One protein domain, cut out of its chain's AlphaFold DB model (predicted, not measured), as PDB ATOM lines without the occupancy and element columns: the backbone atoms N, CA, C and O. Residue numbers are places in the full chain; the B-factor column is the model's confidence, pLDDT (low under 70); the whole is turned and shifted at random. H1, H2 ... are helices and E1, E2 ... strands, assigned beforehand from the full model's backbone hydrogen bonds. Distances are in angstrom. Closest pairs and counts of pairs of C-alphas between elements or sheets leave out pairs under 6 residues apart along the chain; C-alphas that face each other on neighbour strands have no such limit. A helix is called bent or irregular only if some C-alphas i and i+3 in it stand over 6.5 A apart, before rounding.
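What this domain is: This is residues 137 to 224 of the 236 residues of an uncharacterized protein of Syncephalis pseudoplumigaleata (UniProt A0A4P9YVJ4). A small, strongly twisted sheet of three strands has the long helix H1 packed along E2 and E3. Residues 155 to 173 stick out as a wide open arc, and beyond them the short helix H2 lies off the sheet. The printed part has 88 residues, with the order H1 H2 E1 E2 E3 along the chain; the sheet's order is E1 - E2 - E3, all antiparallel. The class is mixed, helices and strands, with 40 residues, under half, in named elements. The whole is loose, with a radius of gyration of the C-alphas of 15.2 A and spans of 45 by 35 by 22 A.

How they stand to each other: E1, residues 193 to 195, E2, residues 208 to 215, and E3, residues 218 to 223, form a meander, each strand the antiparallel neighbour of the one before. E1 and E2 are a hairpin, with N 194 and O 209 within hydrogen-bond range at 2.8 A. E2 and E3 are a hairpin with a tight link; N 212 and O 220 are within hydrogen-bond range at 2.8 A. E2 bends by 65 degrees at residue 212. H1, residues 140 to 155, is on the sheet in two layers, a helix on one face of a sheet, at a height over the sheet of 10.1 A. It lies over E2 and E3, along the strands, at 5 degrees to E2 on the local plane. The closest C-alphas of H1 and E2 are those of Val 143 and Val 212, 6.8 A apart. H2, residues 176 to 182, is not on the sheet and is apart from H1. Every O i to N i+4 pair is within hydrogen-bond range in H1; in H2 1 of 3 is, beside 3 of 4 O i to N i+3 pairs.

Where its parts are: H1 begins at C-alpha 140 (358.556, 167.131, 311.674) and is 22.3 A long. H2 is irregular, with C-alphas 177 and 180 7.5 A apart. E2 is 19.6 A long, and E3, 15.1 A long, ends at C-alpha 223 (359.120, 167.336, 326.783).

The domain as a whole: The C-alphas of Asp 141 and Asn 167, 45.6 A apart, are the two farthest apart. The links H1 to H2 and E1 to E2 are long, and the printed part has no cut. Residues 157 to 158 have pLDDT under 70.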
ATOM      1  N   ILE A 137     348.651 164.057 314.352       89.25
ATOM      2  CA  ILE A 137     350.104 164.168 314.529       89.25
ATOM      3  C   ILE A 137     350.566 165.493 313.925       89.25
ATOM      4  O   ILE A 137     349.977 165.960 312.950       89.25
ATOM      5  N   LEU A 138     351.589 166.117 314.504       89.06
ATOM      6  CA  LEU A 138     352.284 167.262 313.926       89.06
ATOM      7  C   LEU A 138     353.452 166.795 313.053       89.06
ATOM      8  O   LEU A 138     354.188 165.875 313.403       89.06
ATOM      9  N   GLY A 139     353.631 167.455 311.910       84.44
ATOM     10  CA  GLY A 139     354.758 167.177 311.025       84.44
ATOM     11  C   GLY A 139     356.093 167.584 311.653       84.44
ATOM     12  O   GLY A 139     356.143 168.525 312.444       84.44
ATOM     13  N   LYS A 140     357.169 166.918 311.223       86.19
ATOM     14  CA  LYS A 140     358.556 167.131 311.674       86.19
ATOM     15  C   LYS A 140     358.968 168.604 311.754       86.19
ATOM     16  O   LYS A 140     359.436 169.065 312.783       86.19
ATOM     17  N   ASP A 141     358.699 169.390 310.709       87.31
ATOM     18  CA  ASP A 141     359.042 170.821 310.708       87.31
ATOM     19  C   ASP A 141     358.350 171.599 311.838       87.31
ATOM     20  O   ASP A 141     358.917 172.529 312.398       87.31
ATOM     21  N   THR A 142     357.108 171.235 312.173       90.12
ATOM     22  CA  THR A 142     356.355 171.885 313.257       90.12
ATOM     23  C   THR A 142     356.851 171.434 314.623       90.12
ATOM     24  O   THR A 142     356.938 172.260 315.525       90.12
ATOM     25  N   VAL A 143     357.196 170.154 314.768       92.31
ATOM     26  CA  VAL A 143     357.810 169.615 315.987       92.31
ATOM     27  C   VAL A 143     359.131 170.329 316.273       92.31
ATOM     28  O   VAL A 143     359.279 170.892 317.354       92.31
ATOM     29  N   ARG A 144     360.003 170.466 315.268       92.31
ATOM     30  CA  ARG A 144     361.259 171.218 315.399       92.31
ATOM     31  C   ARG A 144     361.041 172.673 315.819       92.31
ATOM     32  O   ARG A 144     361.749 173.183 316.677       92.31
ATOM     33  N   LEU A 145     360.037 173.353 315.258       94.12
ATOM     34  CA  LEU A 145     359.700 174.723 315.673       94.12
ATOM     35  C   LEU A 145     359.238 174.803 317.138       94.12
ATOM     36  O   LEU A 145     359.469 175.823 317.789       94.12
ATOM     37  N   ILE A 146     358.570 173.762 317.647       93.94
ATOM     38  CA  ILE A 146     358.189 173.665 319.062       93.94
ATOM     39  C   ILE A 146     359.442 173.487 319.923       93.94
ATOM     40  O   ILE A 146     359.584 174.215 320.901       93.94
ATOM     41  N   GLU A 147     360.362 172.599 319.546       93.19
ATOM     42  CA  GLU A 147     361.643 172.413 320.247       93.19
ATOM     43  C   GLU A 147     362.453 173.718 320.296       93.19
ATOM     44  O   GLU A 147     362.780 174.203 321.376       93.19
ATOM     45  N   GLU A 148     362.652 174.374 319.147       93.50
ATOM     46  CA  GLU A 148     363.357 175.662 319.045       93.50
ATOM     47  C   GLU A 148     362.682 176.778 319.870       93.50
ATOM     48  O   GLU A 148     363.331 177.716 320.351       93.50
ATOM     49  N   ALA A 149     361.354 176.750 320.011       92.38
ATOM     50  CA  ALA A 149     360.636 177.686 320.873       92.38
ATOM     51  C   ALA A 149     360.867 177.378 322.357       92.38
ATOM     52  O   ALA A 149     361.103 178.304 323.138       92.38
ATOM     53  N   THR A 150     360.839 176.103 322.733       90.56
ATOM     54  CA  THR A 150     361.074 175.648 324.103       90.56
ATOM     55  C   THR A 150     362.500 175.943 324.559       90.56
ATOM     56  O   THR A 150     362.678 176.534 325.625       90.56
ATOM     57  N   ASP A 151     363.503 175.671 323.722       90.31
ATOM     58  CA  ASP A 151     364.912 175.968 324.009       90.31
ATOM     59  C   ASP A 151     365.141 177.457 324.285       90.31
ATOM     60  O   ASP A 151     365.853 177.829 325.220       90.31
ATOM     61  N   ARG A 152     364.482 178.338 323.520       90.75
ATOM     62  CA  ARG A 152     364.546 179.789 323.754       90.75
ATOM     63  C   ARG A 152     363.932 180.194 325.093       90.75
ATOM     64  O   ARG A 152     364.480 181.064 325.765       90.75
ATOM     65  N   ILE A 153     362.812 179.586 325.481       86.06
ATOM     66  CA  ILE A 153     362.138 179.875 326.757       86.06
ATOM     67  C   ILE A 153     362.991 179.395 327.936       86.06
ATOM     68  O   ILE A 153     363.163 180.133 328.907       86.06
ATOM     69  N   LEU A 154     363.561 178.193 327.841       85.00
ATOM     70  CA  LEU A 154     364.437 177.642 328.874       85.00
ATOM     71  C   LEU A 154     365.750 178.422 328.983       85.00
ATOM     72  O   LEU A 154     366.184 178.747 330.089       85.00
ATOM     73  N   GLY A 155     366.343 178.801 327.846       82.00
ATOM     74  CA  GLY A 155     367.546 179.633 327.792       82.00
ATOM     75  C   GLY A 155     367.354 181.021 328.411       82.00
ATOM     76  O   GLY A 155     368.293 181.571 328.983       82.00
ATOM     77  N   ALA A 156     366.133 181.562 328.379       80.06
ATOM     78  CA  ALA A 156     365.797 182.833 329.022       80.06
ATOM     79  C   ALA A 156     365.740 182.759 330.565       80.06
ATOM     80  O   ALA A 156     365.605 183.802 331.203       80.06
ATOM     81  N   SER A 157     365.856 181.562 331.166       66.44
ATOM     82  CA  SER A 157     365.889 181.317 332.619       66.44
ATOM     83  C   SER A 157     364.877 182.147 333.425       66.44
ATOM     84  O   SER A 157     365.271 182.964 334.265       66.44
ATOM     85  N   PRO A 158     363.558 181.949 333.238       64.19
ATOM     86  CA  PRO A 158     362.601 182.431 334.219       64.19
ATOM     87  C   PRO A 158     362.867 181.682 335.532       64.19
ATOM     88  O   PRO A 158     362.521 180.512 335.680       64.19
ATOM     89  N   GLY A 159     363.551 182.333 336.474       72.81
ATOM     90  CA  GLY A 159     363.818 181.753 337.786       72.81
ATOM     91  C   GLY A 159     362.518 181.287 338.444       72.81
ATOM     92  O   GLY A 159     361.496 181.975 338.393       72.81
ATOM     93  N   TYR A 160     362.542 180.114 339.071       80.00
ATOM     94  CA  TYR A 160     361.388 179.631 339.818       80.00
ATOM     95  C   TYR A 160     361.158 180.518 341.044       80.00
ATOM     96  O   TYR A 160     362.059 180.729 341.857       80.00
ATOM     97  N   ARG A 161     359.929 181.014 341.204       85.69
ATOM     98  CA  ARG A 161     359.505 181.704 342.421       85.69
ATOM     99  C   ARG A 161     358.746 180.733 343.312       85.69
ATOM    100  O   ARG A 161     357.604 180.384 343.023       85.69
ATOM    101  N   SER A 162     359.352 180.353 344.429       86.94
ATOM    102  CA  SER A 162     358.649 179.616 345.478       86.94
ATOM    103  C   SER A 162     357.627 180.529 346.154       86.94
ATOM    104  O   SER A 162     357.967 181.608 346.640       86.94
ATOM    105  N   VAL A 163     356.365 180.099 346.182       91.62
ATOM    106  CA  VAL A 163     355.271 180.799 346.864       91.62
ATOM    107  C   VAL A 163     354.642 179.842 347.866       91.62
ATOM    108  O   VAL A 163     354.208 178.750 347.504       91.62
ATOM    109  N   THR A 164     354.577 180.250 349.131       92.94
ATOM    110  CA  THR A 164     353.846 179.507 350.160       92.94
ATOM    111  C   THR A 164     352.380 179.911 350.122       92.94
ATOM    112  O   THR A 164     352.046 181.077 350.319       92.94
ATOM    113  N   ILE A 165     351.500 178.940 349.888       92.81
ATOM    114  CA  ILE A 165     350.050 179.130 349.882       92.81
ATOM    115  C   ILE A 165     349.473 178.321 351.046       92.81
ATOM    116  O   ILE A 165     349.759 177.134 351.184       92.81
ATOM    117  N   GLN A 166     348.682 178.968 351.899       93.94
ATOM    118  CA  GLN A 166     348.029 178.336 353.047       93.94
ATOM    119  C   GLN A 166     346.546 178.072 352.753       93.94
ATOM    120  O   GLN A 166     345.969 178.674 351.852       93.94
ATOM    121  N   ASN A 167     345.923 177.182 353.534       94.12
ATOM    122  CA  ASN A 167     344.489 176.866 353.463       94.12
ATOM    123  C   ASN A 167     344.007 176.300 352.111       94.12
ATOM    124  O   ASN A 167     342.864 176.528 351.717       94.12
ATOM    125  N   ILE A 168     344.847 175.530 351.406       93.94
ATOM    126  CA  ILE A 168     344.436 174.852 350.167       93.94
ATOM    127  C   ILE A 168     343.472 173.698 350.503       93.94
ATOM    128  O   ILE A 168     343.839 172.798 351.267       93.94
ATOM    129  N   PRO A 169     342.257 173.666 349.926       95.19
ATOM    130  CA  PRO A 169     341.342 172.549 350.119       95.19
ATOM    131  C   PRO A 169     341.921 171.235 349.585       95.19
ATOM    132  O   PRO A 169     342.501 171.195 348.503       95.19
ATOM    133  N   ARG A 170     341.695 170.118 350.289       90.88
ATOM    134  CA  ARG A 170     342.234 168.799 349.890       90.88
ATOM    135  C   ARG A 170     341.819 168.369 348.480       90.88
ATOM    136  O   ARG A 170     342.593 167.708 347.805       90.88
ATOM    137  N   PHE A 171     340.617 168.740 348.040       90.88
ATOM    138  CA  PHE A 171     340.119 168.409 346.701       90.88
ATOM    139  C   PHE A 171     340.827 169.179 345.576       90.88
ATOM    140  O   PHE A 171     340.737 168.764 344.427       90.88
ATOM    141  N   ALA A 172     341.523 170.277 345.896       91.38
ATOM    142  CA  ALA A 172     342.333 171.038 344.948       91.38
ATOM    143  C   ALA A 172     343.754 170.461 344.790       91.38
ATOM    144  O   ALA A 172     344.520 170.935 343.955       91.38
ATOM    145  N   LEU A 173     344.114 169.446 345.583       92.62
ATOM    146  CA  LEU A 173     345.401 168.764 345.514       92.62
ATOM    147  C   LEU A 173     345.239 167.408 344.827       92.62
ATOM    148  O   LEU A 173     344.391 166.596 345.199       92.62
ATOM    149  N   LEU A 174     346.104 167.135 343.852       93.25
ATOM    150  CA  LEU A 174     346.215 165.820 343.236       93.25
ATOM    151  C   LEU A 174     347.346 165.040 343.906       93.25
ATOM    152  O   LEU A 174     348.497 165.467 343.886       93.25
ATOM    153  N   LYS A 175     347.030 163.866 344.458       93.50
ATOM    154  CA  LYS A 175     348.058 162.897 344.846       93.50
ATOM    155  C   LYS A 175     348.534 162.153 343.584       93.50
ATOM    156  O   LYS A 175     347.681 161.522 342.954       93.50
ATOM    157  N   PRO A 176     349.838 162.168 343.241       93.81
ATOM    158  CA  PRO A 176     350.391 161.497 342.054       93.81
ATOM    159  C   PRO A 176     349.925 160.048 341.863       93.81
ATOM    160  O   PRO A 176     349.424 159.693 340.798       93.81
ATOM    161  N   SER A 177     349.930 159.253 342.938       91.50
ATOM    162  CA  SER A 177     349.469 157.859 342.937       91.50
ATOM    163  C   SER A 177     347.997 157.654 342.530       91.50
ATOM    164  O   SER A 177     347.576 156.529 342.280       91.50
ATOM    165  N   PHE A 178     347.174 158.710 342.514       91.75
ATOM    166  CA  PHE A 178     345.764 158.670 342.098       91.75
ATOM    167  C   PHE A 178     345.520 159.316 340.729       91.75
ATOM    168  O   PHE A 178     344.370 159.402 340.294       91.75
ATOM    169  N   ALA A 179     346.567 159.764 340.030       91.50
ATOM    170  CA  ALA A 179     346.434 160.415 338.731       91.50
ATOM    171  C   ALA A 179     345.686 159.539 337.714       91.50
ATOM    172  O   ALA A 179     344.762 160.025 337.069       91.50
ATOM    173  N   ALA A 180     346.005 158.242 337.628       87.25
ATOM    174  CA  ALA A 180     345.401 157.335 336.647       87.25
ATOM    175  C   ALA A 180     343.863 157.265 336.735       87.25
ATOM    176  O   ALA A 180     343.189 157.209 335.712       87.25
ATOM    177  N   THR A 181     343.297 157.308 337.945       89.25
ATOM    178  CA  THR A 181     341.841 157.241 338.150       89.25
ATOM    179  C   THR A 181     341.169 158.609 338.121       89.25
ATOM    180  O   THR A 181     339.996 158.706 337.771       89.25
ATOM    181  N   ARG A 182     341.885 159.678 338.492       90.56
ATOM    182  CA  ARG A 182     341.339 161.045 338.549       90.56
ATOM    183  C   ARG A 182     341.372 161.774 337.210       90.56
ATOM    184  O   ARG A 182     340.560 162.669 337.007       90.56
ATOM    185  N   LEU A 183     342.309 161.420 336.334       91.62
ATOM    186  CA  LEU A 183     342.626 162.174 335.121       91.62
ATOM    187  C   LEU A 183     342.238 161.465 333.817       91.62
ATOM    188  O   LEU A 183     342.465 162.019 332.743       91.62
ATOM    189  N   SER A 184     341.644 160.272 333.894       86.69
ATOM    190  CA  SER A 184     341.327 159.425 332.734       86.69
ATOM    191  C   SER A 184     340.374 160.066 331.718       86.69
ATOM    192  O   SER A 184     340.419 159.722 330.543       86.69
ATOM    193  N   ASN A 185     339.534 161.007 332.154       88.81
ATOM    194  CA  ASN A 185     338.507 161.636 331.317       88.81
ATOM    195  C   ASN A 185     338.943 162.984 330.719       88.81
ATOM    196  O   ASN A 185     338.106 163.722 330.196       88.81
ATOM    197  N   GLN A 186     340.225 163.341 330.824       91.94
ATOM    198  CA  GLN A 186     340.729 164.565 330.210       91.94
ATOM    199  C   GLN A 186     340.769 164.441 328.688       91.94
ATOM    200  O   GLN A 186     341.060 163.383 328.132       91.94
ATOM    201  N   GLN A 187     340.487 165.552 328.016       92.25
ATOM    202  CA  GLN A 187     340.614 165.658 326.572       92.25
ATOM    203  C   GLN A 187     341.876 166.435 326.239       92.25
ATOM    204  O   GLN A 187     342.150 167.458 326.857       92.25
ATOM    205  N   PHE A 188     342.602 165.943 325.243       94.81
ATOM    206  CA  PHE A 188     343.819 166.564 324.740       94.81
ATOM    207  C   PHE A 188     343.684 166.859 323.250       94.81
ATOM    208  O   PHE A 188     343.023 166.116 322.504       94.81
ATOM    209  N   GLN A 189     344.340 167.932 322.834       94.50
ATOM    210  CA  GLN A 189     344.492 168.388 321.463       94.50
ATOM    211  C   GLN A 189     345.976 168.622 321.155       94.50
ATOM    212  O   GLN A 189     346.816 168.752 322.045       94.50
ATOM    213  N   LEU A 190     346.310 168.648 319.865       94.56
ATOM    214  CA  LEU A 190     347.664 168.983 319.430       94.56
ATOM    215  C   LEU A 190     348.021 170.413 319.852       94.56
ATOM    216  O   LEU A 190     347.247 171.342 319.624       94.56
ATOM    217  N   GLY A 191     349.216 170.584 320.411       95.19
ATOM    218  CA  GLY A 191     349.702 171.857 320.940       95.19
ATOM    219  C   GLY A 191     349.353 172.110 322.408       95.19
ATOM    220  O   GLY A 191     349.869 173.074 322.974       95.19
ATOM    221  N   ASP A 192     348.544 171.257 323.047       96.94
ATOM    222  CA  ASP A 192     348.255 171.391 324.474       96.94
ATOM    223  C   ASP A 192     349.531 171.251 325.310       96.94
ATOM    224  O   ASP A 192     350.371 170.373 325.077       96.94
ATOM    225  N   ARG A 193     349.651 172.110 326.325       96.44
ATOM    226  CA  ARG A 193     350.696 172.026 327.345       96.44
ATOM    227  C   ARG A 193     350.282 171.047 328.427       96.44
ATOM    228  O   ARG A 193     349.215 171.179 329.023       96.44
ATOM    229  N   VAL A 194     351.152 170.088 328.701       96.69
ATOM    230  CA  VAL A 194     350.897 168.991 329.633       96.69
ATOM    231  C   VAL A 194     352.016 168.869 330.651       96.69
ATOM    232  O   VAL A 194     353.135 169.334 330.443       96.69
ATOM    233  N   VAL A 195     351.695 168.232 331.773       95.81
ATOM    234  CA  VAL A 195     352.650 167.894 332.824       95.81
ATOM    235  C   VAL A 195     352.494 166.425 333.195       95.81
ATOM    236  O   VAL A 195     351.377 165.930 333.363       95.81
ATOM    237  N   TYR A 196     353.612 165.717 333.315       95.50
ATOM    238  CA  TYR A 196     353.621 164.342 333.788       95.50
ATOM    239  C   TYR A 196     353.426 164.317 335.305       95.50
ATOM    240  O   TYR A 196     354.157 164.968 336.047       95.50
ATOM    241  N   VAL A 197     352.419 163.588 335.782       95.00
ATOM    242  CA  VAL A 197     351.984 163.653 337.191       95.00
ATOM    243  C   VAL A 197     352.065 162.325 337.933       95.00
ATOM    244  O   VAL A 197     351.789 162.302 339.129       95.00
ATOM    245  N   GLN A 198     352.400 161.223 337.258       91.88
ATOM    246  CA  GLN A 198     352.588 159.942 337.939       91.88
ATOM    247  C   GLN A 198     353.925 159.943 338.691       91.88
ATOM    248  O   GLN A 198     354.909 160.528 338.246       91.88
ATOM    249  N   ASP A 199     353.943 159.297 339.855       90.19
ATOM    250  CA  ASP A 199     355.117 159.121 340.723       90.19
ATOM    251  C   ASP A 199     355.942 157.872 340.377       90.19
ATOM    252  O   ASP A 199     356.898 157.530 341.069       90.19
ATOM    253  N   SER A 200     355.575 157.192 339.296       89.31
ATOM    254  CA  SER A 200     356.247 156.017 338.759       89.31
ATOM    255  C   SER A 200     356.219 156.071 337.236       89.31
ATOM    256  O   SER A 200     355.422 156.808 336.657       89.31
ATOM    257  N   GLY A 201     357.085 155.288 336.596       88.75
ATOM    258  CA  GLY A 201     357.194 155.215 335.143       88.75
ATOM    259  C   GLY A 201     358.532 155.733 334.632       88.75
ATOM    260  O   GLY A 201     359.480 155.932 335.388       88.75
ATOM    261  N   ASN A 202     358.601 155.913 333.316       91.12
ATOM    262  CA  ASN A 202     359.839 156.276 332.634       91.12
ATOM    263  C   ASN A 202     360.045 157.791 332.543       91.12
ATOM    264  O   ASN A 202     361.165 158.223 332.302       91.12
ATOM    265  N   VAL A 203     358.996 158.593 332.726       93.81
ATOM    266  CA  VAL A 203     359.062 160.052 332.614       93.81
ATOM    267  C   VAL A 203     359.223 160.661 334.012       93.81
ATOM    268  O   VAL A 203     358.510 160.249 334.930       93.81
ATOM    269  N   PRO A 204     360.125 161.639 334.211       93.88
ATOM    270  CA  PRO A 204     360.240 162.334 335.487       93.88
ATOM    271  C   PRO A 204     358.928 163.012 335.901       93.88
ATOM    272  O   PRO A 204     358.264 163.668 335.094       93.88
ATOM    273  N   ILE A 205     358.563 162.900 337.182       93.94
ATOM    274  CA  ILE A 205     357.407 163.622 337.721       93.94
ATOM    275  C   ILE A 205     357.591 165.134 337.554       93.94
ATOM    276  O   ILE A 205     358.691 165.665 337.698       93.94
ATOM    277  N   ALA A 206     356.494 165.822 337.249       93.31
ATOM    278  CA  ALA A 206     356.426 167.243 336.934       93.31
ATOM    279  C   ALA A 206     357.155 167.671 335.645       93.31
ATOM    280  O   ALA A 206     357.216 168.869 335.369       93.31
ATOM    281  N   ALA A 207     357.642 166.732 334.824       94.75
ATOM    282  CA  ALA A 207     358.147 167.057 333.495       94.75
ATOM    283  C   ALA A 207     357.030 167.681 332.651       94.75
ATOM    284  O   ALA A 207     355.943 167.114 332.513       94.75
ATOM    285  N   GLN A 208     357.297 168.864 332.108       95.12
ATOM    286  CA  GLN A 208     356.363 169.588 331.258       95.12
ATOM    287  C   GLN A 208     356.674 169.320 329.788       95.12
ATOM    288  O   GLN A 208     357.823 169.067 329.425       95.12
ATOM    289  N   GLY A 209     355.646 169.371 328.952       96.00
ATOM    290  CA  GLY A 209     355.793 169.142 327.526       96.00
ATOM    291  C   GLY A 209     354.594 169.616 326.724       96.00
ATOM    292  O   GLY A 209     353.610 170.132 327.261       96.00
ATOM    293  N   THR A 210     354.696 169.444 325.415       97.19
ATOM    294  CA  THR A 210     353.678 169.822 324.439       97.19
ATOM    295  C   THR A 210     353.211 168.578 323.693       97.19
ATOM    296  O   THR A 210     354.031 167.790 323.218       97.19
ATOM    297  N   VAL A 211     351.896 168.398 323.568       97.06
ATOM    298  CA  VAL A 211     351.308 167.289 322.803       97.06
ATOM    299  C   VAL A 211     351.561 167.511 321.311       97.06
ATOM    300  O   VAL A 211     351.072 168.477 320.725       97.06
ATOM    301  N   VAL A 212     352.300 166.602 320.678       95.50
ATOM    302  CA  VAL A 212     352.618 166.641 319.239       95.50
ATOM    303  C   VAL A 212     351.960 165.516 318.449       95.50
ATOM    304  O   VAL A 212     351.962 165.539 317.218       95.50
ATOM    305  N   GLY A 213     351.387 164.536 319.137       93.56
ATOM    306  CA  GLY A 213     350.660 163.429 318.539       93.56
ATOM    307  C   GLY A 213     349.619 162.883 319.502       93.56
ATOM    308  O   GLY A 213     349.760 162.981 320.719       93.56
ATOM    309  N   LYS A 214     348.546 162.334 318.950       93.12
ATOM    310  CA  LYS A 214     347.442 161.742 319.689       93.12
ATOM    311  C   LYS A 214     346.843 160.604 318.880       93.12
ATOM    312  O   LYS A 214     346.417 160.799 317.738       93.12
ATOM    313  N   GLN A 215     346.730 159.441 319.508       89.06
ATOM    314  CA  GLN A 215     346.041 158.282 318.961       89.06
ATOM    315  C   GLN A 215     345.179 157.647 320.054       89.06
ATOM    316  O   GLN A 215     345.665 156.974 320.957       89.06
ATOM    317  N   GLY A 216     343.866 157.879 319.990       86.00
ATOM    318  CA  GLY A 216     342.964 157.465 321.065       86.00
ATOM    319  C   GLY A 216     343.317 158.165 322.383       86.00
ATOM    320  O   GLY A 216     343.185 159.386 322.481       86.00
ATOM    321  N   THR A 217     343.747 157.386 323.379       86.56
ATOM    322  CA  THR A 217     344.203 157.862 324.699       86.56
ATOM    323  C   THR A 217     345.722 157.992 324.811       86.56
ATOM    324  O   THR A 217     346.212 158.464 325.833       86.56
ATOM    325  N   GLU A 218     346.469 157.553 323.799       90.06
ATOM    326  CA  GLU A 218     347.928 157.653 323.757       90.06
ATOM    327  C   GLU A 218     348.337 159.019 323.202       90.06
ATOM    328  O   GLU A 218     347.737 159.517 322.241       90.06
ATOM    329  N   LEU A 219     349.346 159.631 323.825       93.62
ATOM    330  CA  LEU A 219     349.862 160.949 323.468       93.62
ATOM    331  C   LEU A 219     351.356 160.854 323.172       93.62
ATOM    332  O   LEU A 219     352.119 160.369 324.008       93.62
ATOM    333  N   ASP A 220     351.765 161.418 322.040       94.19
ATOM    334  CA  ASP A 220     353.162 161.759 321.799       94.19
ATOM    335  C   ASP A 220     353.403 163.153 322.373       94.19
ATOM    336  O   ASP A 220     352.733 164.123 321.991       94.19
ATOM    337  N   VAL A 221     354.370 163.266 323.279       95.69
ATOM    338  CA  VAL A 221     354.695 164.516 323.967       95.69
ATOM    339  C   VAL A 221     356.164 164.837 323.749       95.69
ATOM    340  O   VAL A 221     357.033 164.020 324.045       95.69
ATOM    341  N   VAL A 222     356.431 166.050 323.272       95.69
ATOM    342  CA  VAL A 222     357.776 166.631 323.306       95.69
ATOM    343  C   VAL A 222     357.932 167.309 324.651       95.69
ATOM    344  O   VAL A 222     357.216 168.263 324.955       95.69
ATOM    345  N   PHE A 223     358.820 166.772 325.477       95.62
ATOM    346  CA  PHE A 223     359.120 167.336 326.783       95.62
ATOM    347  C   PHE A 223     360.128 168.466 326.665       95.62
ATOM    348  O   PHE A 223     361.008 168.441 325.811       95.62
ATOM    349  N   ASP A 224     360.020 169.429 327.572       93.19
ATOM    350  CA  ASP A 224     360.886 170.603 327.554       93.19
ATOM    351  C   ASP A 224     362.331 170.267 327.917       93.19
ATOM    352  O   ASP A 224     363.260 170.945 327.500       93.19
TER     353      ASP A 224